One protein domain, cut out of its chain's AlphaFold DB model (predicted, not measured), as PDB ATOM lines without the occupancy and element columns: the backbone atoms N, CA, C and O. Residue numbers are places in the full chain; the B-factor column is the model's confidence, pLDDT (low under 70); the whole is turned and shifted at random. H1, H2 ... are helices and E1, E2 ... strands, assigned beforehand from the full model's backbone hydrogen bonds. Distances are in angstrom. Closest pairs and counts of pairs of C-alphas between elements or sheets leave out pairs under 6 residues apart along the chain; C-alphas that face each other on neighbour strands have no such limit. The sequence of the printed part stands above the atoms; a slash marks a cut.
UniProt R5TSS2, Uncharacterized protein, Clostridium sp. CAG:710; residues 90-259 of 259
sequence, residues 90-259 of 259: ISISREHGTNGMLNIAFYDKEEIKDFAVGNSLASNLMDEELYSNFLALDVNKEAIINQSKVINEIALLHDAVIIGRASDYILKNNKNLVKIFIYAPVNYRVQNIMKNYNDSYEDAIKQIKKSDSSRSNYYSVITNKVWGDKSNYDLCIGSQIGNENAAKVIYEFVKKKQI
ATOM      1  N   ILE A  90     123.229 249.768 288.290       95.38
ATOM      2  CA  ILE A  90     122.323 249.058 289.189       95.38
ATOM      3  C   ILE A  90     122.495 247.561 288.946       95.38
ATOM      4  O   ILE A  90     122.022 247.024 287.949       95.38
ATOM      5  N   SER A  91     123.161 246.873 289.869       95.75
ATOM      6  CA  SER A  91     123.286 245.416 289.851       95.75
ATOM      7  C   SER A  91     122.125 244.782 290.608       95.75
ATOM      8  O   SER A  91     121.959 245.025 291.805       95.75
ATOM      9  N   ILE A  92     121.370 243.904 289.952       95.38
ATOM     10  CA  ILE A  92     120.212 243.215 290.524       95.38
ATOM     11  C   ILE A  92     120.469 241.707 290.571       95.38
ATOM     12  O   ILE A  92     120.506 241.031 289.547       95.38
ATOM     13  N   SER A  93     120.580 241.148 291.774       95.25
ATOM     14  CA  SER A  93     120.474 239.703 292.010       95.25
ATOM     15  C   SER A  93     119.055 239.342 292.444       95.25
ATOM     16  O   SER A  93     118.357 240.154 293.048       95.25
ATOM     17  N   ARG A  94     118.597 238.125 292.130       94.12
ATOM     18  CA  ARG A  94     117.231 237.716 292.470       94.12
ATOM     19  C   ARG A  94     117.028 236.220 292.610       94.12
ATOM     20  O   ARG A  94     117.620 235.426 291.877       94.12
ATOM     21  N   GLU A  95     116.079 235.864 293.456       95.38
ATOM     22  CA  GLU A  95     115.535 234.514 293.538       95.38
ATOM     23  C   GLU A  95     114.691 234.155 292.306       95.38
ATOM     24  O   GLU A  95     114.075 235.010 291.658       95.38
ATOM     25  N   HIS A  96     114.670 232.874 291.940       93.25
ATOM     26  CA  HIS A  96     113.872 232.378 290.821       93.25
ATOM     27  C   HIS A  96     112.365 232.475 291.123       93.25
ATOM     28  O   HIS A  96     111.929 232.212 292.236       93.25
ATOM     29  N   GLY A  97     111.550 232.884 290.143       89.62
ATOM     30  CA  GLY A  97     110.101 233.077 290.331       89.62
ATOM     31  C   GLY A  97     109.674 234.424 290.943       89.62
ATOM     32  O   GLY A  97     108.496 234.635 291.214       89.62
ATOM     33  N   THR A  98     110.591 235.377 291.124       88.75
ATOM     34  CA  THR A  98     110.278 236.720 291.660       88.75
ATOM     35  C   THR A  98     109.587 237.677 290.675       88.75
ATOM     36  O   THR A  98     109.226 238.764 291.103       88.75
ATOM     37  N   ASN A  99     109.348 237.276 289.415       72.25
ATOM     38  CA  ASN A  99     108.932 238.128 288.282       72.25
ATOM     39  C   ASN A  99     109.907 239.300 288.041       72.25
ATOM     40  O   ASN A  99     109.908 240.305 288.733       72.25
ATOM     41  N   GLY A 100     110.789 239.144 287.048       57.72
ATOM     42  CA  GLY A 100     111.950 240.024 286.837       57.72
ATOM     43  C   GLY A 100     111.741 241.202 285.891       57.72
ATOM     44  O   GLY A 100     112.716 241.870 285.574       57.72
ATOM     45  N   MET A 101     110.522 241.448 285.409       57.91
ATOM     46  CA  MET A 101     110.267 242.538 284.464       57.91
ATOM     47  C   MET A 101     110.048 243.846 285.222       57.91
ATOM     48  O   MET A 101     108.918 244.288 285.426       57.91
ATOM     49  N   LEU A 102     111.146 244.452 285.669       62.69
ATOM     50  CA  LEU A 102     111.181 245.897 285.856       62.69
ATOM     51  C   LEU A 102     111.041 246.501 284.446       62.69
ATOM     52  O   LEU A 102     111.775 246.089 283.554       62.69
ATOM     53  N   ASN A 103     110.094 247.418 284.218       64.88
ATOM     54  CA  ASN A 103     109.887 248.108 282.926       64.88
ATOM     55  C   ASN A 103     111.024 249.112 282.630       64.88
ATOM     56  O   ASN A 103     110.802 250.299 282.407       64.88
ATOM     57  N   ILE A 104     112.264 248.650 282.714       70.38
ATOM     58  CA  ILE A 104     113.486 249.432 282.591       70.38
ATOM     59  C   ILE A 104     114.400 248.632 281.666       70.38
ATOM     60  O   ILE A 104     114.449 247.411 281.783       70.38
ATOM     61  N   ALA A 105     115.113 249.288 280.752       83.12
ATOM     62  CA  ALA A 105     116.116 248.600 279.948       83.12
ATOM     63  C   ALA A 105     117.192 248.000 280.868       83.12
ATOM     64  O   ALA A 105     117.701 248.684 281.761       83.12
ATOM     65  N   PHE A 106     117.516 246.725 280.669       90.19
ATOM     66  CA  PHE A 106     118.502 246.008 281.470       90.19
ATOM     67  C   PHE A 106     119.351 245.078 280.606       90.19
ATOM     68  O   PHE A 106     118.972 244.721 279.496       90.19
ATOM     69  N   TYR A 107     120.486 244.674 281.166       91.88
ATOM     70  CA  TYR A 107     121.372 243.656 280.634       91.88
ATOM     71  C   TYR A 107     121.218 242.369 281.442       91.88
ATOM     72  O   TYR A 107     121.703 242.287 282.576       91.88
ATOM     73  N   ASP A 108     120.538 241.367 280.888       91.12
ATOM     74  CA  ASP A 108     120.518 240.008 281.418       91.12
ATOM     75  C   ASP A 108     121.495 239.094 280.658       91.12
ATOM     76  O   ASP A 108     122.406 239.553 279.971       91.12
ATOM     77  N   LYS A 109     121.396 237.777 280.859       89.31
ATOM     78  CA  LYS A 109     122.272 236.806 280.195       89.31
ATOM     79  C   LYS A 109     122.258 236.921 278.663       89.31
ATOM     80  O   LYS A 109     123.311 236.720 278.063       89.31
ATOM     81  N   GLU A 110     121.113 237.211 278.047       89.88
ATOM     82  CA  GLU A 110     120.988 237.328 276.594       89.88
ATOM     83  C   GLU A 110     121.539 238.671 276.118       89.88
ATOM     84  O   GLU A 110     122.391 238.681 275.237       89.88
ATOM     85  N   GLU A 111     121.179 239.791 276.754       91.50
ATOM     86  CA  GLU A 111     121.689 241.104 276.336       91.50
ATOM     87  C   GLU A 111     123.198 241.238 276.572       91.50
ATOM     88  O   GLU A 111     123.884 241.899 275.797       91.50
ATOM     89  N   ILE A 112     123.754 240.591 277.606       91.50
ATOM     90  CA  ILE A 112     125.212 240.519 277.808       91.50
ATOM     91  C   ILE A 112     125.871 239.764 276.649       91.50
ATOM     92  O   ILE A 112     126.905 240.205 276.145       91.50
ATOM     93  N   LYS A 113     125.297 238.635 276.216       92.06
ATOM     94  CA  LYS A 113     125.802 237.865 275.068       92.06
ATOM     95  C   LYS A 113     125.724 238.700 273.787       92.06
ATOM     96  O   LYS A 113     126.718 238.809 273.073       92.06
ATOM     97  N   ASP A 114     124.585 239.332 273.528       91.62
ATOM     98  CA  ASP A 114     124.362 240.134 272.322       91.62
ATOM     99  C   ASP A 114     125.276 241.365 272.292       91.62
ATOM    100  O   ASP A 114     125.879 241.668 271.261       91.62
ATOM    101  N   PHE A 115     125.483 242.024 273.438       91.44
ATOM    102  CA  PHE A 115     126.464 243.099 273.572       91.44
ATOM    103  C   PHE A 115     127.885 242.604 273.277       91.44
ATOM    104  O   PHE A 115     128.650 243.298 272.601       91.44
ATOM    105  N   ALA A 116     128.252 241.410 273.755       89.75
ATOM    106  CA  ALA A 116     129.570 240.833 273.514       89.75
ATOM    107  C   ALA A 116     129.819 240.568 272.021       89.75
ATOM    108  O   ALA A 116     130.910 240.847 271.517       89.75
ATOM    109  N   VAL A 117     128.809 240.059 271.310       89.69
ATOM    110  CA  VAL A 117     128.869 239.827 269.860       89.69
ATOM    111  C   VAL A 117     128.925 241.157 269.106       89.69
ATOM    112  O   VAL A 117     129.827 241.359 268.294       89.69
ATOM    113  N   GLY A 118     128.029 242.099 269.420       89.12
ATOM    114  CA  GLY A 118     127.936 243.398 268.744       89.12
ATOM    115  C   GLY A 118     129.179 244.282 268.895       89.12
ATOM    116  O   GLY A 118     129.507 245.035 267.984       89.12
ATOM    117  N   ASN A 119     129.912 244.153 270.005       88.19
ATOM    118  CA  ASN A 119     131.144 244.907 270.270       88.19
ATOM    119  C   ASN A 119     132.428 244.123 269.948       88.19
ATOM    120  O   ASN A 119     133.511 244.517 270.375       88.19
ATOM    121  N   SER A 120     132.338 243.014 269.202       87.12
ATOM    122  CA  SER A 120     133.499 242.185 268.821       87.12
ATOM    123  C   SER A 120     134.318 241.651 270.014       87.12
ATOM    124  O   SER A 120     135.504 241.356 269.889       87.12
ATOM    125  N   LEU A 121     133.687 241.499 271.184       82.56
ATOM    126  CA  LEU A 121     134.290 240.904 272.388       82.56
ATOM    127  C   LEU A 121     134.190 239.372 272.383       82.56
ATOM    128  O   LEU A 121     134.918 238.700 273.111       82.56
ATOM    129  N   ALA A 122     133.277 238.836 271.572       81.75
ATOM    130  CA  ALA A 122     132.976 237.411 271.451       81.75
ATOM    131  C   ALA A 122     132.844 236.937 269.990       81.75
ATOM    132  O   ALA A 122     132.406 235.818 269.753       81.75
ATOM    133  N   SER A 123     133.229 237.757 269.004       74.44
ATOM    134  CA  SER A 123     133.020 237.477 267.570       74.44
ATOM    135  C   SER A 123     133.743 236.232 267.047       74.44
ATOM    136  O   SER A 123     133.373 235.708 266.004       74.44
ATOM    137  N   ASN A 124     134.783 235.779 267.750       78.94
ATOM    138  CA  ASN A 124     135.587 234.621 267.360       78.94
ATOM    139  C   ASN A 124     135.138 233.319 268.043       78.94
ATOM    140  O   ASN A 124     135.755 232.285 267.803       78.94
ATOM    141  N   LEU A 125     134.136 233.377 268.924       80.81
ATOM    142  CA  LEU A 125     133.643 232.208 269.647       80.81
ATOM    143  C   LEU A 125     132.632 231.441 268.794       80.81
ATOM    144  O   LEU A 125     131.780 232.043 268.141       80.81
ATOM    145  N   MET A 126     132.703 230.113 268.838       82.88
ATOM    146  CA  MET A 126     131.678 229.247 268.246       82.88
ATOM    147  C   MET A 126     130.372 229.299 269.059       82.88
ATOM    148  O   MET A 126     130.376 229.668 270.231       82.88
ATOM    149  N   ASP A 127     129.245 228.870 268.481       78.38
ATOM    150  CA  ASP A 127     127.931 228.917 269.153       78.38
ATOM    151  C   ASP A 127     127.894 228.148 270.489       78.38
ATOM    152  O   ASP A 127     127.321 228.620 271.476       78.38
ATOM    153  N   GLU A 128     128.552 226.988 270.564       78.31
ATOM    154  CA  GLU A 128     128.677 226.215 271.809       78.31
ATOM    155  C   GLU A 128     129.506 226.960 272.871       78.31
ATOM    156  O   GLU A 128     129.195 226.941 274.070       78.31
ATOM    157  N   GLU A 129     130.543 227.677 272.435       79.62
ATOM    158  CA  GLU A 129     131.374 228.511 273.300       79.62
ATOM    159  C   GLU A 129     130.610 229.752 273.765       79.62
ATOM    160  O   GLU A 129     130.730 230.139 274.923       79.62
ATOM    161  N   LEU A 130     129.772 230.354 272.919       76.62
ATOM    162  CA  LEU A 130     128.887 231.456 273.305       76.62
ATOM    163  C   LEU A 130     127.876 231.009 274.363       76.62
ATOM    164  O   LEU A 130     127.683 231.698 275.369       76.62
ATOM    165  N   TYR A 131     127.263 229.838 274.178       78.75
ATOM    166  CA  TYR A 131     126.327 229.285 275.154       78.75
ATOM    167  C   TYR A 131     127.014 229.029 276.500       78.75
ATOM    168  O   TYR A 131     126.552 229.515 277.537       78.75
ATOM    169  N   SER A 132     128.132 228.304 276.494       80.31
ATOM    170  CA  SER A 132     128.871 227.985 277.720       80.31
ATOM    171  C   SER A 132     129.440 229.237 278.393       80.31
ATOM    172  O   SER A 132     129.359 229.365 279.617       80.31
ATOM    173  N   ASN A 133     129.936 230.202 277.614       78.38
ATOM    174  CA  ASN A 133     130.544 231.410 278.153       78.38
ATOM    175  C   ASN A 133     129.543 232.440 278.649       78.38
ATOM    176  O   ASN A 133     129.901 233.169 279.563       78.38
ATOM    177  N   PHE A 134     128.328 232.543 278.105       79.94
ATOM    178  CA  PHE A 134     127.408 233.643 278.449       79.94
ATOM    179  C   PHE A 134     126.053 233.200 278.987       79.94
ATOM    180  O   PHE A 134     125.440 233.936 279.764       79.94
ATOM    181  N   LEU A 135     125.581 232.006 278.629       79.94
ATOM    182  CA  LEU A 135     124.241 231.539 278.985       79.94
ATOM    183  C   LEU A 135     124.275 230.546 280.146       79.94
ATOM    184  O   LEU A 135     123.491 230.697 281.090       79.94
ATOM    185  N   ALA A 136     125.229 229.617 280.156       79.69
ATOM    186  CA  ALA A 136     125.406 228.674 281.254       79.69
ATOM    187  C   ALA A 136     125.852 229.367 282.558       79.69
ATOM    188  O   ALA A 136     126.486 230.425 282.555       79.69
ATOM    189  N   LEU A 137     125.494 228.774 283.700       76.31
ATOM    190  CA  LEU A 137     126.037 229.124 285.025       76.31
ATOM    191  C   LEU A 137     127.115 228.123 285.459       76.31
ATOM    192  O   LEU A 137     127.411 228.000 286.649       76.31
ATOM    193  N   ASP A 138     127.685 227.401 284.496       74.38
ATOM    194  CA  ASP A 138     128.775 226.483 284.759       74.38
ATOM    195  C   ASP A 138     129.977 227.276 285.254       74.38
ATOM    196  O   ASP A 138     130.332 228.337 284.729       74.38
ATOM    197  N   VAL A 139     130.587 226.768 286.318       70.50
ATOM    198  CA  VAL A 139     131.745 227.389 286.949       70.50
ATOM    199  C   VAL A 139     132.972 227.076 286.095       70.50
ATOM    200  O   VAL A 139     133.806 226.239 286.431       70.50
ATOM    201  N   ASN A 140     133.055 227.735 284.943       80.38
ATOM    202  CA  ASN A 140     134.207 227.711 284.061       80.38
ATOM    203  C   ASN A 140     134.964 229.037 284.202       80.38
ATOM    204  O   ASN A 140     134.401 230.123 284.049       80.38
ATOM    205  N   LYS A 141     136.264 228.947 284.490       76.81
ATOM    206  CA  LYS A 141     137.142 230.107 284.667       76.81
ATOM    207  C   LYS A 141     137.145 231.021 283.438       76.81
ATOM    208  O   LYS A 141     137.182 232.237 283.597       76.81
ATOM    209  N   GLU A 142     137.093 230.455 282.236       81.69
ATOM    210  CA  GLU A 142     137.100 231.227 280.991       81.69
ATOM    211  C   GLU A 142     135.794 231.999 280.783       81.69
ATOM    212  O   GLU A 142     135.830 233.210 280.558       81.69
ATOM    213  N   ALA A 143     134.651 231.341 281.000       83.81
ATOM    214  CA  ALA A 143     133.331 231.967 280.978       83.81
ATOM    215  C   ALA A 143     133.247 233.152 281.952       83.81
ATOM    216  O   ALA A 143     132.823 234.244 281.578       83.81
ATOM    217  N   ILE A 144     133.725 232.968 283.188       85.19
ATOM    218  CA  ILE A 144     133.743 234.024 284.211       85.19
ATOM    219  C   ILE A 144     134.599 235.212 283.758       85.19
ATOM    220  O   ILE A 144     134.185 236.362 283.915       85.19
ATOM    221  N   ILE A 145     135.781 234.958 283.185       85.31
ATOM    222  CA  ILE A 145     136.668 236.016 282.679       85.31
ATOM    223  C   ILE A 145     136.002 236.775 281.528       85.31
ATOM    224  O   ILE A 145     136.020 238.006 281.526       85.31
ATOM    225  N   ASN A 146     135.398 236.070 280.571       87.19
ATOM    226  CA  ASN A 146     134.754 236.683 279.410       87.19
ATOM    227  C   ASN A 146     133.523 237.504 279.815       87.19
ATOM    228  O   ASN A 146     133.421 238.669 279.436       87.19
ATOM    229  N   GLN A 147     132.656 236.969 280.680       89.56
ATOM    230  CA  GLN A 147     131.526 237.713 281.247       89.56
ATOM    231  C   GLN A 147     131.993 238.952 282.016       89.56
ATOM    232  O   GLN A 147     131.438 240.032 281.834       89.56
ATOM    233  N   SER A 148     133.044 238.828 282.834       90.94
ATOM    234  CA  SER A 148     133.577 239.957 283.606       90.94
ATOM    235  C   SER A 148     134.097 241.073 282.705       90.94
ATOM    236  O   SER A 148     133.863 242.242 283.002       90.94
ATOM    237  N   LYS A 149     134.768 240.741 281.594       90.06
ATOM    238  CA  LYS A 149     135.209 241.737 280.603       90.06
ATOM    239  C   LYS A 149     134.021 242.482 280.004       90.06
ATOM    240  O   LYS A 149     134.029 243.705 279.985       90.06
ATOM    241  N   VAL A 150     132.993 241.752 279.577       92.62
ATOM    242  CA  VAL A 150     131.800 242.341 278.957       92.62
ATOM    243  C   VAL A 150     131.031 243.223 279.942       92.62
ATOM    244  O   VAL A 150     130.668 244.342 279.602       92.62
ATOM    245  N   ILE A 151     130.843 242.769 281.183       94.06
ATOM    246  CA  ILE A 151     130.170 243.543 282.239       94.06
ATOM    247  C   ILE A 151     130.930 244.840 282.550       94.06
ATOM    248  O   ILE A 151     130.304 245.884 282.729       94.06
ATOM    249  N   ASN A 152     132.266 244.794 282.589       92.44
ATOM    250  CA  ASN A 152     133.076 246.001 282.742       92.44
ATOM    251  C   ASN A 152     132.933 246.939 281.537       92.44
ATOM    252  O   ASN A 152     132.779 248.138 281.737       92.44
ATOM    253  N   GLU A 153     132.926 246.415 280.309       92.12
ATOM    254  CA  GLU A 153     132.754 247.237 279.105       92.12
ATOM    255  C   GLU A 153     131.383 247.932 279.077       92.12
ATOM    256  O   GLU A 153     131.307 249.133 278.830       92.12
ATOM    257  N   ILE A 154     130.305 247.223 279.433       93.00
ATOM    258  CA  ILE A 154     128.962 247.811 279.582       93.00
ATOM    259  C   ILE A 154     129.000 248.966 280.589       93.00
ATOM    260  O   ILE A 154     128.556 250.074 280.288       93.00
ATOM    261  N   ALA A 155     129.581 248.731 281.770       92.81
ATOM    262  CA  ALA A 155     129.660 249.740 282.821       92.81
ATOM    263  C   ALA A 155     130.537 250.948 282.446       92.81
ATOM    264  O   ALA A 155     130.352 252.046 282.980       92.81
ATOM    265  N   LEU A 156     131.487 250.763 281.530       90.94
ATOM    266  CA  LEU A 156     132.344 251.822 281.014       90.94
ATOM    267  C   LEU A 156     131.627 252.756 280.042       90.94
ATOM    268  O   LEU A 156     131.884 253.959 280.080       90.94
ATOM    269  N   LEU A 157     130.753 252.224 279.187       89.50
ATOM    270  CA  LEU A 157     130.160 252.990 278.090       89.50
ATOM    271  C   LEU A 157     128.976 253.857 278.521       89.50
ATOM    272  O   LEU A 157     128.879 255.000 278.079       89.50
ATOM    273  N   HIS A 158     128.084 253.346 279.369       86.31
ATOM    274  CA  HIS A 158     126.875 254.073 279.769       86.31
ATOM    275  C   HIS A 158     126.331 253.605 281.125       86.31
ATOM    276  O   HIS A 158     126.759 252.592 281.681       86.31
ATOM    277  N   ASP A 159     125.361 254.355 281.650       92.44
ATOM    278  CA  ASP A 159     124.526 253.912 282.767       92.44
ATOM    279  C   ASP A 159     123.806 252.609 282.394       92.44
ATOM    280  O   ASP A 159     123.389 252.421 281.246       92.44
ATOM    281  N   ALA A 160     123.671 251.684 283.343       93.75
ATOM    282  CA  ALA A 160     123.103 250.369 283.054       93.75
ATOM    283  C   ALA A 160     122.458 249.707 284.274       93.75
ATOM    284  O   ALA A 160     122.934 249.812 285.407       93.75
ATOM    285  N   VAL A 161     121.398 248.940 284.018       94.56
ATOM    286  CA  VAL A 161     120.866 247.946 284.957       94.56
ATOM    287  C   VAL A 161     121.373 246.578 284.514       94.56
ATOM    288  O   VAL A 161     121.167 246.208 283.365       94.56
ATOM    289  N   ILE A 162     122.029 245.821 285.391       94.94
ATOM    290  CA  ILE A 162     122.597 244.501 285.076       94.94
ATOM    291  C   ILE A 162     121.968 243.454 285.992       94.94
ATOM    292  O   ILE A 162     121.951 243.618 287.214       94.94
ATOM    293  N   ILE A 163     121.453 242.363 285.421       93.56
ATOM    294  CA  ILE A 163     120.778 241.298 286.170       93.56
ATOM    295  C   ILE A 163     121.701 240.086 286.331       93.56
ATOM    296  O   ILE A 163     122.023 239.369 285.385       93.56
ATOM    297  N   GLY A 164     122.054 239.784 287.580       92.44
ATOM    298  CA  GLY A 164     122.812 238.595 287.958       92.44
ATOM    299  C   GLY A 164     124.298 238.674 287.607       92.44
ATOM    300  O   GLY A 164     124.930 239.722 287.751       92.44
ATOM    301  N   ARG A 165     124.872 237.517 287.233       91.88
ATOM    302  CA  ARG A 165     126.290 237.336 286.849       91.88
ATOM    303  C   ARG A 165     127.308 237.880 287.862       91.88
ATOM    304  O   ARG A 165     128.401 238.268 287.485       91.88
ATOM    305  N   ALA A 166     126.945 237.907 289.150       94.25
ATOM    306  CA  ALA A 166     127.757 238.490 290.224       94.25
ATOM    307  C   ALA A 166     128.249 239.921 289.905       94.25
ATOM    308  O   ALA A 166     129.334 240.322 290.333       94.25
ATOM    309  N   SER A 167     127.461 240.690 289.143       95.38
ATOM    310  CA  SER A 167     127.816 242.047 288.711       95.38
ATOM    311  C   SER A 167     128.050 242.999 289.890       95.38
ATOM    312  O   SER A 167     128.915 243.867 289.800       95.38
ATOM    313  N   ASP A 168     127.402 242.766 291.035       95.94
ATOM    314  CA  ASP A 168     127.632 243.479 292.297       95.94
ATOM    315  C   ASP A 168     129.066 243.330 292.820       95.94
ATOM    316  O   ASP A 168     129.597 244.235 293.464       95.94
ATOM    317  N   TYR A 169     129.702 242.193 292.541       95.00
ATOM    318  CA  TYR A 169     131.076 241.923 292.936       95.00
ATOM    319  C   TYR A 169     132.074 242.277 291.835       95.00
ATOM    320  O   TYR A 169     133.130 242.833 292.137       95.00
ATOM    321  N   ILE A 170     131.751 241.985 290.571       94.00
ATOM    322  CA  ILE A 170     132.604 242.320 289.419       94.00
ATOM    323  C   ILE A 170     132.841 243.831 289.360       94.00
ATOM    324  O   ILE A 170     133.971 244.264 289.156       94.00
ATOM    325  N   LEU A 171     131.802 244.630 289.612       93.94
ATOM    326  CA  LEU A 171     131.848 246.089 289.528       93.94
ATOM    327  C   LEU A 171     132.090 246.771 290.881       93.94
ATOM    328  O   LEU A 171     131.849 247.967 291.012       93.94
ATOM    329  N   LYS A 172     132.579 246.048 291.899       92.06
ATOM    330  CA  LYS A 172     132.739 246.556 293.279       92.06
ATOM    331  C   LYS A 172     133.594 247.824 293.417       92.06
ATOM    332  O   LYS A 172     133.505 248.501 294.437       92.06
ATOM    333  N   ASN A 173     134.431 248.121 292.422       89.12
ATOM    334  CA  ASN A 173     135.280 249.311 292.388       89.12
ATOM    335  C   ASN A 173     134.584 250.533 291.751       89.12
ATOM    336  O   ASN A 173     135.104 251.644 291.853       89.12
ATOM    337  N   ASN A 174     133.412 250.363 291.125       90.06
ATOM    338  CA  ASN A 174     132.600 251.478 290.644       90.06
ATOM    339  C   ASN A 174     131.925 252.177 291.838       90.06
ATOM    340  O   ASN A 174     131.118 251.587 292.558       90.06
ATOM    341  N   LYS A 175     132.240 253.462 292.030       89.62
ATOM    342  CA  LYS A 175     131.711 254.291 293.125       89.62
ATOM    343  C   LYS A 175     130.198 254.516 293.039       89.62
ATOM    344  O   LYS A 175     129.557 254.664 294.075       89.62
ATOM    345  N   ASN A 176     129.639 254.491 291.831       92.50
ATOM    346  CA  ASN A 176     128.218 254.692 291.550       92.50
ATOM    347  C   ASN A 176     127.472 253.361 291.354       92.50
ATOM    348  O   ASN A 176     126.423 253.314 290.710       92.50
ATOM    349  N   LEU A 177     127.996 252.269 291.925       94.50
ATOM    350  CA  LEU A 177     127.321 250.977 291.961       94.50
ATOM    351  C   LEU A 177     126.229 250.947 293.045       94.50
ATOM    352  O   LEU A 177     126.457 251.245 294.224       94.50
ATOM    353  N   VAL A 178     125.037 250.503 292.658       95.88
ATOM    354  CA  VAL A 178     123.927 250.174 293.557       95.88
ATOM    355  C   VAL A 178     123.619 248.688 293.457       95.88
ATOM    356  O   VAL A 178     123.370 248.169 292.372       95.88
ATOM    357  N   LYS A 179     123.641 247.992 294.594       97.00
ATOM    358  CA  LYS A 179     123.475 246.534 294.666       97.00
ATOM    359  C   LYS A 179     122.111 246.197 295.251       97.00
ATOM    360  O   LYS A 179     121.816 246.568 296.385       97.00
ATOM    361  N   ILE A 180     121.296 245.472 294.497       96.19
ATOM    362  CA  ILE A 180     119.905 245.174 294.841       96.19
ATOM    363  C   ILE A 180     119.690 243.665 294.854       96.19
ATOM    364  O   ILE A 180     120.159 242.955 293.962       96.19
ATOM    365  N   PHE A 181     118.952 243.179 295.849       96.69
ATOM    366  CA  PHE A 181     118.496 241.796 295.914       96.69
ATOM    367  C   PHE A 181     116.970 241.718 295.931       96.69
ATOM    368  O   PHE A 181     116.322 242.313 296.791       96.69
ATOM    369  N   ILE A 182     116.390 240.967 294.994       95.19
ATOM    370  CA  ILE A 182     114.942 240.736 294.917       95.19
ATOM    371  C   ILE A 182     114.626 239.324 295.410       95.19
ATOM    372  O   ILE A 182     115.141 238.340 294.872       95.19
ATOM    373  N   TYR A 183     113.742 239.219 296.398       95.69
ATOM    374  CA  TYR A 183     113.339 237.949 297.006       95.69
ATOM    375  C   TYR A 183     111.817 237.834 297.106       95.69
ATOM    376  O   TYR A 183     111.100 238.826 296.971       95.69
ATOM    377  N   ALA A 184     111.307 236.624 297.335       95.12
ATOM    378  CA  ALA A 184     109.899 236.427 297.671       95.12
ATOM    379  C   ALA A 184     109.665 235.097 298.410       95.12
ATOM    380  O   ALA A 184     110.421 234.142 298.236       95.12
ATOM    381  N   PRO A 185     108.579 234.972 299.195       94.88
ATOM    382  CA  PRO A 185     108.176 233.708 299.791       94.88
ATOM    383  C   PRO A 185     108.011 232.614 298.736       94.88
ATOM    384  O   PRO A 185     107.502 232.863 297.642       94.88
ATOM    385  N   VAL A 186     108.373 231.378 299.090       94.00
ATOM    386  CA  VAL A 186     108.336 230.219 298.182       94.00
ATOM    387  C   VAL A 186     106.993 230.095 297.462       94.00
ATOM    388  O   VAL A 186     106.981 229.970 296.244       94.00
ATOM    389  N   ASN A 187     105.875 230.216 298.184       93.69
ATOM    390  CA  ASN A 187     104.533 230.078 297.608       93.69
ATOM    391  C   ASN A 187     104.250 231.119 296.516       93.69
ATOM    392  O   ASN A 187     103.687 230.778 295.481       93.69
ATOM    393  N   TYR A 188     104.693 232.363 296.715       93.31
ATOM    394  CA  TYR A 188     104.556 233.426 295.719       93.31
ATOM    395  C   TYR A 188     105.365 233.102 294.455       93.31
ATOM    396  O   TYR A 188     104.869 233.211 293.334       93.31
ATOM    397  N   ARG A 189     106.606 232.630 294.635       94.50
ATOM    398  CA  ARG A 189     107.493 232.247 293.528       94.50
ATOM    399  C   ARG A 189     106.934 231.067 292.732       94.50
ATOM    400  O   ARG A 189     106.966 231.096 291.508       94.50
ATOM    401  N   VAL A 190     106.385 230.062 293.418       94.56
ATOM    402  CA  VAL A 190     105.754 228.894 292.786       94.56
ATOM    403  C   VAL A 190     104.547 229.310 291.955       94.56
ATOM    404  O   VAL A 190     104.473 228.943 290.789       94.56
ATOM    405  N   GLN A 191     103.647 230.126 292.511       92.25
ATOM    406  CA  GLN A 191     102.477 230.625 291.782       92.25
ATOM    407  C   GLN A 191     102.874 231.375 290.506       92.25
ATOM    408  O   GLN A 191     102.272 231.160 289.455       92.25
ATOM    409  N   ASN A 192     103.917 232.205 290.571       90.44
ATOM    410  CA  ASN A 192     104.437 232.899 289.395       90.44
ATOM    411  C   ASN A 192     105.001 231.943 288.343       90.44
ATOM    412  O   ASN A 192     104.726 232.115 287.160       90.44
ATOM    413  N   ILE A 193     105.781 230.940 288.749       91.31
ATOM    414  CA  ILE A 193     106.364 229.970 287.810       91.31
ATOM    415  C   ILE A 193     105.262 229.149 287.147       91.31
ATOM    416  O   ILE A 193     105.232 229.070 285.925       91.31
ATOM    417  N   MET A 194     104.315 228.626 287.928       91.94
ATOM    418  CA  MET A 194     103.170 227.886 287.394       91.94
ATOM    419  C   MET A 194     102.380 228.732 286.391       91.94
ATOM    420  O   MET A 194     102.014 228.243 285.329       91.94
ATOM    421  N   LYS A 195     102.168 230.023 286.685       88.50
ATOM    422  CA  LYS A 195     101.476 230.947 285.778       88.50
ATOM    423  C   LYS A 195     102.259 231.226 284.489       88.50
ATOM    424  O   LYS A 195     101.650 231.319 283.431       88.50
ATOM    425  N   ASN A 196     103.577 231.397 284.576       85.25
ATOM    426  CA  ASN A 196     104.405 231.821 283.442       85.25
ATOM    427  C   ASN A 196     104.825 230.658 282.530       85.25
ATOM    428  O   ASN A 196     104.979 230.861 281.330       85.25
ATOM    429  N   TYR A 197     105.027 229.468 283.096       82.12
ATOM    430  CA  TYR A 197     105.560 228.295 282.392       82.12
ATOM    431  C   TYR A 197     104.541 227.157 282.249       82.12
ATOM    432  O   TYR A 197     104.831 226.160 281.598       82.12
ATOM    433  N   ASN A 198     103.336 227.315 282.808       84.50
ATOM    434  CA  ASN A 198     102.266 226.313 282.787       84.50
ATOM    435  C   ASN A 198     102.681 224.962 283.415       84.50
ATOM    436  O   ASN A 198     102.227 223.898 282.996       84.50
ATOM    437  N   ASP A 199     103.550 225.038 284.428       86.06
ATOM    438  CA  ASP A 199     104.152 223.905 285.132       86.06
ATOM    439  C   ASP A 199     103.324 223.414 286.328       86.06
ATOM    440  O   ASP A 199     102.499 224.135 286.899       86.06
ATOM    441  N   SER A 200     103.608 222.183 286.767       93.12
ATOM    442  CA  SER A 200     103.082 221.639 288.021       93.12
ATOM    443  C   SER A 200     103.717 222.311 289.248       93.12
ATOM    444  O   SER A 200     104.826 222.851 289.195       93.12
ATOM    445  N   TYR A 201     103.041 222.233 290.399       93.12
ATOM    446  CA  TYR A 201     103.587 222.725 291.670       93.12
ATOM    447  C   TYR A 201     104.931 222.065 292.017       93.12
ATOM    448  O   TYR A 201     105.873 222.734 292.449       93.12
ATOM    449  N   GLU A 202     105.035 220.748 291.819       93.62
ATOM    450  CA  GLU A 202     106.260 220.003 292.112       93.62
ATOM    451  C   GLU A 202     107.417 220.432 291.213       93.62
ATOM    452  O   GLU A 202     108.541 220.613 291.692       93.62
ATOM    453  N   ASP A 203     107.152 220.632 289.924       93.62
ATOM    454  CA  ASP A 203     108.183 221.023 288.969       93.62
ATOM    455  C   ASP A 203     108.620 222.470 289.188       93.62
ATOM    456  O   ASP A 203     109.821 222.744 289.179       93.62
ATOM    457  N   ALA A 204     107.696 223.368 289.537       94.06
ATOM    458  CA  ALA A 204     108.028 224.728 289.947       94.06
ATOM    459  C   ALA A 204     108.958 224.750 291.177       94.06
ATOM    460  O   ALA A 204     109.962 225.465 291.193       94.06
ATOM    461  N   ILE A 205     108.691 223.922 292.195       95.31
ATOM    462  CA  ILE A 205     109.574 223.784 293.366       95.31
ATOM    463  C   ILE A 205     110.955 223.247 292.966       95.31
ATOM    464  O   ILE A 205     111.975 223.758 293.447       95.31
ATOM    465  N   LYS A 206     111.017 222.226 292.101       95.19
ATOM    466  CA  LYS A 206     112.291 221.676 291.604       95.19
ATOM    467  C   LYS A 206     113.088 222.740 290.848       95.19
ATOM    468  O   LYS A 206     114.288 222.870 291.086       95.19
ATOM    469  N   GLN A 207     112.435 223.525 289.995       92.94
ATOM    470  CA  GLN A 207     113.068 224.604 289.235       92.94
ATOM    471  C   GLN A 207     113.623 225.704 290.135       92.94
ATOM    472  O   GLN A 207     114.775 226.095 289.958       92.94
ATOM    473  N   ILE A 208     112.859 226.145 291.139       95.19
ATOM    474  CA  ILE A 208     113.333 227.100 292.152       95.19
ATOM    475  C   ILE A 208     114.606 226.576 292.811       95.19
ATOM    476  O   ILE A 208     115.634 227.248 292.779       95.19
ATOM    477  N   LYS A 209     114.557 225.360 293.373       95.88
ATOM    478  CA  LYS A 209     115.700 224.769 294.086       95.88
ATOM    479  C   LYS A 209     116.924 224.658 293.183       95.88
ATOM    480  O   LYS A 209     118.020 225.020 293.599       95.88
ATOM    481  N   LYS A 210     116.738 224.181 291.950       94.81
ATOM    482  CA  LYS A 210     117.817 224.038 290.969       94.81
ATOM    483  C   LYS A 210     118.412 225.400 290.605       94.81
ATOM    484  O   LYS A 210     119.623 225.567 290.688       94.81
ATOM    485  N   SER A 211     117.577 226.375 290.246       93.00
ATOM    486  CA  SER A 211     118.023 227.694 289.788       93.00
ATOM    487  C   SER A 211     118.704 228.497 290.898       93.00
ATOM    488  O   SER A 211     119.791 229.032 290.676       93.00
ATOM    489  N   ASP A 212     118.112 228.540 292.094       96.12
ATOM    490  CA  ASP A 212     118.681 229.246 293.247       96.12
ATOM    491  C   ASP A 212     119.998 228.584 293.693       96.12
ATOM    492  O   ASP A 212     120.973 229.283 293.964       96.12
ATOM    493  N   SER A 213     120.080 227.245 293.672       95.44
ATOM    494  CA  SER A 213     121.325 226.513 293.955       95.44
ATOM    495  C   SER A 213     122.429 226.829 292.940       95.44
ATOM    496  O   SER A 213     123.541 227.185 293.332       95.44
ATOM    497  N   SER A 214     122.127 226.799 291.635       93.38
ATOM    498  CA  SER A 214     123.096 227.164 290.591       93.38
ATOM    499  C   SER A 214     123.590 228.605 290.740       93.38
ATOM    500  O   SER A 214     124.789 228.853 290.616       93.38
ATOM    501  N   ARG A 215     122.697 229.556 291.048       94.94
ATOM    502  CA  ARG A 215     123.063 230.964 291.288       94.94
ATOM    503  C   ARG A 215     123.930 231.125 292.529       94.94
ATOM    504  O   ARG A 215     124.936 231.827 292.463       94.94
ATOM    505  N   SER A 216     123.575 230.450 293.620       95.62
ATOM    506  CA  SER A 216     124.354 230.470 294.857       95.62
ATOM    507  C   SER A 216     125.754 229.898 294.649       95.62
ATOM    508  O   SER A 216     126.729 230.520 295.067       95.62
ATOM    509  N   ASN A 217     125.873 228.752 293.970       93.75
ATOM    510  CA  ASN A 217     127.165 228.134 293.677       93.75
ATOM    511  C   ASN A 217     128.038 229.064 292.824       93.75
ATOM    512  O   ASN A 217     129.147 229.412 293.227       93.75
ATOM    513  N   TYR A 218     127.497 229.548 291.702       91.88
ATOM    514  CA  TYR A 218     128.182 230.484 290.811       91.88
ATOM    515  C   TYR A 218     128.665 231.739 291.558       91.88
ATOM    516  O   TYR A 218     129.836 232.108 291.469       91.88
ATOM    517  N   TYR A 219     127.794 232.363 292.358       94.75
ATOM    518  CA  TYR A 219     128.142 233.543 293.148       94.75
ATOM    519  C   TYR A 219     129.240 233.238 294.172       94.75
ATOM    520  O   TYR A 219     130.196 234.003 294.295       94.75
ATOM    521  N   SER A 220     129.144 232.112 294.880       93.69
ATOM    522  CA  SER A 220     130.115 231.737 295.911       93.69
ATOM    523  C   SER A 220     131.514 231.519 295.344       93.69
ATOM    524  O   SER A 220     132.479 231.979 295.944       93.69
ATOM    525  N   VAL A 221     131.636 230.923 294.152       90.50
ATOM    526  CA  VAL A 221     132.944 230.686 293.527       90.50
ATOM    527  C   VAL A 221     133.615 231.995 293.115       90.50
ATOM    528  O   VAL A 221     134.828 232.142 293.240       90.50
ATOM    529  N   ILE A 222     132.839 232.964 292.635       89.31
ATOM    530  CA  ILE A 222     133.382 234.245 292.165       89.31
ATOM    531  C   ILE A 222     133.745 235.156 293.336       89.31
ATOM    532  O   ILE A 222     134.746 235.873 293.297       89.31
ATOM    533  N   THR A 223     132.905 235.163 294.366       92.50
ATOM    534  CA  THR A 223     132.927 236.200 295.402       92.50
ATOM    535  C   THR A 223     133.478 235.719 296.741       92.50
ATOM    536  O   THR A 223     133.825 236.553 297.577       92.50
ATOM    537  N   ASN A 224     133.543 234.398 296.962       92.88
ATOM    538  CA  ASN A 224     133.719 233.762 298.273       92.88
ATOM    539  C   ASN A 224     132.698 234.238 299.326       92.88
ATOM    540  O   ASN A 224     132.990 234.258 300.521       92.88
ATOM    541  N   LYS A 225     131.500 234.647 298.893       95.19
ATOM    542  CA  LYS A 225     130.416 235.150 299.748       95.19
ATOM    543  C   LYS A 225     129.149 234.313 299.601       95.19
ATOM    544  O   LYS A 225     128.964 233.586 298.626       95.19
ATOM    545  N   VAL A 226     128.253 234.455 300.577       96.69
ATOM    546  CA  VAL A 226     126.936 233.810 300.574       96.69
ATOM    547  C   VAL A 226     125.957 234.633 299.736       96.69
ATOM    548  O   VAL A 226     125.706 235.806 300.020       96.69
ATOM    549  N   TRP A 227     125.400 234.019 298.693       97.56
ATOM    550  CA  TRP A 227     124.377 234.643 297.858       97.56
ATOM    551  C   TRP A 227     123.093 234.887 298.657       97.56
ATOM    552  O   TRP A 227     122.669 234.029 299.427       97.56
ATOM    553  N   GLY A 228     122.486 236.064 298.496       95.38
ATOM    554  CA  GLY A 228     121.303 236.462 299.266       95.38
ATOM    555  C   GLY A 228     121.585 236.957 300.692       95.38
ATOM    556  O   GLY A 228     120.660 237.427 301.352       95.38
ATOM    557  N   ASP A 229     122.837 236.936 301.172       97.44
ATOM    558  CA  ASP A 229     123.179 237.631 302.418       97.44
ATOM    559  C   ASP A 229     123.011 239.145 302.227       97.44
ATOM    560  O   ASP A 229     123.672 239.768 301.392       97.44
ATOM    561  N   LYS A 230     122.135 239.740 303.043       96.38
ATOM    562  CA  LYS A 230     121.834 241.176 303.061       96.38
ATOM    563  C   LYS A 230     123.080 242.054 303.179       96.38
ATOM    564  O   LYS A 230     123.059 243.167 302.675       96.38
ATOM    565  N   SER A 231     124.160 241.571 303.801       96.69
ATOM    566  CA  SER A 231     125.417 242.324 303.938       96.69
ATOM    567  C   SER A 231     126.096 242.628 302.594       96.69
ATOM    568  O   SER A 231     126.907 243.550 302.494       96.69
ATOM    569  N   ASN A 232     125.754 241.880 301.540       96.50
ATOM    570  CA  ASN A 232     126.302 242.074 300.201       96.50
ATOM    571  C   ASN A 232     125.556 243.143 299.394       96.50
ATOM    572  O   ASN A 232     126.136 243.695 298.454       96.50
ATOM    573  N   TYR A 233     124.327 243.490 299.774       97.25
ATOM    574  CA  TYR A 233     123.434 244.351 298.998       97.25
ATOM    575  C   TYR A 233     123.119 245.649 299.742       97.25
ATOM    576  O   TYR A 233     123.141 245.705 300.966       97.25
ATOM    577  N   ASP A 234     122.819 246.701 298.989       97.19
ATOM    578  CA  ASP A 234     122.435 247.996 299.554       97.19
ATOM    579  C   ASP A 234     120.922 248.055 299.821       97.19
ATOM    580  O   ASP A 234     120.476 248.729 300.746       97.19
ATOM    581  N   LEU A 235     120.136 247.330 299.015       96.00
ATOM    582  CA  LEU A 235     118.685 247.228 299.139       96.00
ATOM    583  C   LEU A 235     118.221 245.790 298.879       96.00
ATOM    584  O   LEU A 235     118.469 245.235 297.810       96.00
ATOM    585  N   CYS A 236     117.479 245.214 299.824       95.94
ATOM    586  CA  CYS A 236     116.746 243.965 299.624       95.94
ATOM    587  C   CYS A 236     115.247 244.266 299.556       95.94
ATOM    588  O   CYS A 236     114.714 244.918 300.454       95.94
ATOM    589  N   ILE A 237     114.562 243.785 298.519       94.50
ATOM    590  CA  ILE A 237     113.151 244.093 298.273       94.50
ATOM    591  C   ILE A 237     112.337 242.831 297.980       94.50
ATOM    592  O   ILE A 237     112.732 241.980 297.182       94.50
ATOM    593  N   GLY A 238     111.186 242.721 298.641       93.94
ATOM    594  CA  GLY A 238     110.223 241.654 298.395       93.94
ATOM    595  C   GLY A 238     109.405 241.936 297.137       93.94
ATOM    596  O   GLY A 238     108.792 243.000 297.043       93.94
ATOM    597  N   SER A 239     109.349 241.011 296.176       91.44
ATOM    598  CA  SER A 239     108.626 241.245 294.914       91.44
ATOM    599  C   SER A 239     107.098 241.173 295.025       91.44
ATOM    600  O   SER A 239     106.393 241.519 294.078       91.44
ATOM    601  N   GLN A 240     106.556 240.822 296.197       90.25
ATOM    602  CA  GLN A 240     105.105 240.752 296.428       90.25
ATOM    603  C   GLN A 240     104.393 242.106 296.289       90.25
ATOM    604  O   GLN A 240     103.179 242.135 296.115       90.25
ATOM    605  N   ILE A 241     105.130 243.221 296.344       89.06
ATOM    606  CA  ILE A 241     104.583 244.570 296.133       89.06
ATOM    607  C   ILE A 241     104.249 244.865 294.660       89.06
ATOM    608  O   ILE A 241     103.641 245.893 294.371       89.06
ATOM    609  N   GLY A 242     104.635 243.979 293.734       87.25
ATOM    610  CA  GLY A 242     104.466 244.149 292.292       87.25
ATOM    611  C   GLY A 242     105.616 244.918 291.634       87.25
ATOM    612  O   GLY A 242     106.296 245.725 292.270       87.25
ATOM    613  N   ASN A 243     105.831 244.669 290.339       85.69
ATOM    614  CA  ASN A 243     107.001 245.166 289.604       85.69
ATOM    615  C   ASN A 243     107.073 246.699 289.550       85.69
ATOM    616  O   ASN A 243     108.154 247.261 289.705       85.69
ATOM    617  N   GLU A 244     105.940 247.381 289.366       87.50
ATOM    618  CA  GLU A 244     105.886 248.849 289.298       87.50
ATOM    619  C   GLU A 244     106.286 249.497 290.628       87.50
ATOM    620  O   GLU A 244     107.113 250.410 290.665       87.50
ATOM    621  N   ASN A 245     105.761 248.979 291.742       90.06
ATOM    622  CA  ASN A 245     106.121 249.464 293.071       90.06
ATOM    623  C   ASN A 245     107.578 249.139 293.404       90.06
ATOM    624  O   ASN A 245     108.273 249.984 293.965       90.06
ATOM    625  N   ALA A 246     108.064 247.952 293.027       90.50
ATOM    626  CA  ALA A 246     109.469 247.597 293.192       90.50
ATOM    627  C   ALA A 246     110.386 248.551 292.417       90.50
ATOM    628  O   ALA A 246     111.323 249.093 293.000       90.50
ATOM    629  N   ALA A 247     110.074 248.837 291.149       89.75
ATOM    630  CA  ALA A 247     110.805 249.813 290.342       89.75
ATOM    631  C   ALA A 247     110.813 251.202 290.993       89.75
ATOM    632  O   ALA A 247     111.862 251.838 291.075       89.75
ATOM    633  N   LYS A 248     109.667 251.650 291.522       90.94
ATOM    634  CA  LYS A 248     109.549 252.940 292.210       90.94
ATOM    635  C   LYS A 248     110.403 253.010 293.477       90.94
ATOM    636  O   LYS A 248     111.094 254.001 293.687       90.94
ATOM    637  N   VAL A 249     110.394 251.965 294.304       93.06
ATOM    638  CA  VAL A 249     111.232 251.897 295.516       93.06
ATOM    639  C   VAL A 249     112.714 251.927 295.152       93.06
ATOM    640  O   VAL A 249     113.478 252.664 295.772       93.06
ATOM    641  N   ILE A 250     113.117 251.167 294.131       92.50
ATOM    642  CA  ILE A 250     114.496 251.149 293.633       92.50
ATOM    643  C   ILE A 250     114.905 252.538 293.135       92.50
ATOM    644  O   ILE A 250     115.958 253.037 293.524       92.50
ATOM    645  N   TYR A 251     114.063 253.183 292.327       91.38
ATOM    646  CA  TYR A 251     114.307 254.530 291.813       91.38
ATOM    647  C   TYR A 251     114.503 255.550 292.942       91.38
ATOM    648  O   TYR A 251     115.500 256.271 292.961       91.38
ATOM    649  N   GLU A 252     113.598 255.573 293.924       93.75
ATOM    650  CA  GLU A 252     113.690 256.484 295.069       93.75
ATOM    651  C   GLU A 252     114.932 256.216 295.930       93.75
ATOM    652  O   GLU A 252     115.569 257.152 296.416       93.75
ATOM    653  N   PHE A 253     115.310 254.946 296.102       94.12
ATOM    654  CA  PHE A 253     116.530 254.570 296.813       94.12
ATOM    655  C   PHE A 253     117.786 255.072 296.093       94.12
ATOM    656  O   PHE A 253     118.631 255.724 296.708       94.12
ATOM    657  N   VAL A 254     117.889 254.818 294.784       92.12
ATOM    658  CA  VAL A 254     119.020 255.250 293.948       92.12
ATOM    659  C   VAL A 254     119.145 256.772 293.960       92.12
ATOM    660  O   VAL A 254     120.228 257.291 294.220       92.12
ATOM    661  N   LYS A 255     118.032 257.490 293.773       90.94
ATOM    662  CA  LYS A 255     117.992 258.958 293.781       90.94
ATOM    663  C   LYS A 255     118.493 259.557 295.099       90.94
ATOM    664  O   LYS A 255     119.181 260.569 295.081       90.94
ATOM    665  N   LYS A 256     118.168 258.940 296.240       90.25
ATOM    666  CA  LYS A 256     118.626 259.397 297.565       90.25
ATOM    667  C   LYS A 256     120.080 259.038 297.866       90.25
ATOM    668  O   LYS A 256     120.718 259.750 298.629       90.25
ATOM    669  N   LYS A 257     120.590 257.944 297.294       82.38
ATOM    670  CA  LYS A 257     121.979 257.491 297.468       82.38
ATOM    671  C   LYS A 257     122.985 258.329 296.665       82.38
ATOM    672  O   LYS A 257     124.160 258.330 297.000       82.38
ATOM    673  N   GLN A 258     122.537 259.030 295.622       65.75
ATOM    674  CA  GLN A 258     123.370 259.903 294.783       65.75
ATOM    675  C   GLN A 258     123.669 261.293 295.392       65.75
ATOM    676  O   GLN A 258     124.182 262.155 294.679       65.75
ATOM    677  N   ILE A 259     123.350 261.521 296.675       44.59
ATOM    678  CA  ILE A 259     123.653 262.758 297.421       44.59
ATOM    679  C   ILE A 259     124.895 262.553 298.288       44.59
ATOM    680  O   ILE A 259     124.946 261.520 298.991       44.59
TER     681      ILE A 259
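Overview. This is residues 90 to 259 of the 259 residues of an uncharacterized protein of Clostridium sp. CAG:710 (UniProt R5TSS2). A small twisted sheet of four parallel strands makes the core, with H7 over one face and short H4 on the opposite face; H1, H2 and H3 cluster on its E2 side, while long H6 comes back beside the sheet, running nearly opposite to E3 and E4, from its first residues, where H5 packs across it, to its last residue, Thr 223, close to H4. The 170 printed residues hold seven named helices and four named strands, in the order E1 H1 H2 H3 E2 H4 E3 H5 H6 E4 H7; the class is mixed. The sheet's order is E2 E1 E3 E4, and the whole is compact, with a radius of gyration of the C-alphas of 16.1 A and spans of 43 by 43 by 30 A.

Arrangement. Begin at the edge strands, E2, residues 160 to 163, and E4, residues 235 to 238; E1, residues 90 to 94, and E3, residues 177 to 183, are inner. Within hydrogen-bond range you find N 92 and O 162 at 2.8 A, N 93 and O 180 at 2.9 A, and N 237 and O 181 at 2.9 A. H7, residues 243 to 257, lies over E3 at a height over the sheet of 9.3 A, only just along the strands at 29.8 degrees on the local plane. On the opposite face H4, residues 167 to 170, has a height over the sheet of 8.4 A; the C-alphas of Ser 91 and Asp 168 come closest to each other between E1 and H4, 5.4 A. H3, residues 141 to 157, is the hub and only grazes the sheet. Its residues 147 to 151 alone touch H1, residues 109 to 118, about perpendicular at 74 degrees, closest at the C-alphas of Ala 116 and Val 150, 6.1 A. Its residues 142 to 147 alone touch H2, residues 127 to 135, closest at the C-alphas of Asn 133 and Ala 143, 4.0 A. H6, residues 201 to 223, touches H5, residues 186 to 197, about perpendicular at 74 degrees, closest at the C-alphas of Val 190 and Ala 204, 5.5 A. E3, H5 H6, E4 form a strand-helix-strand unit, parallel neighbour strands with helices between, its crossover right-handed. Every O i to N i+4 pair is within range in the helices but H4, too short for one.

Along the chain. Find C-alpha 90 at (122.323, 249.058, 289.189), where E1 begins. H6 runs 32.5 A from C-alpha 201 at (103.587, 222.725, 291.670); H3 measures 24.8 A and E3 19.8 A. H7 ends at C-alpha 257, (121.979, 257.491, 297.468), after 20.9 A.

Size, cuts and confidence. The C-alphas of Ser 200 and Ile 259 are farthest apart, 46.9 A. The printed part has no cut; the links E1 to H1 and H6 to E4 are long. Residues 100 to 103 and 258 to 259 have pLDDT under 70.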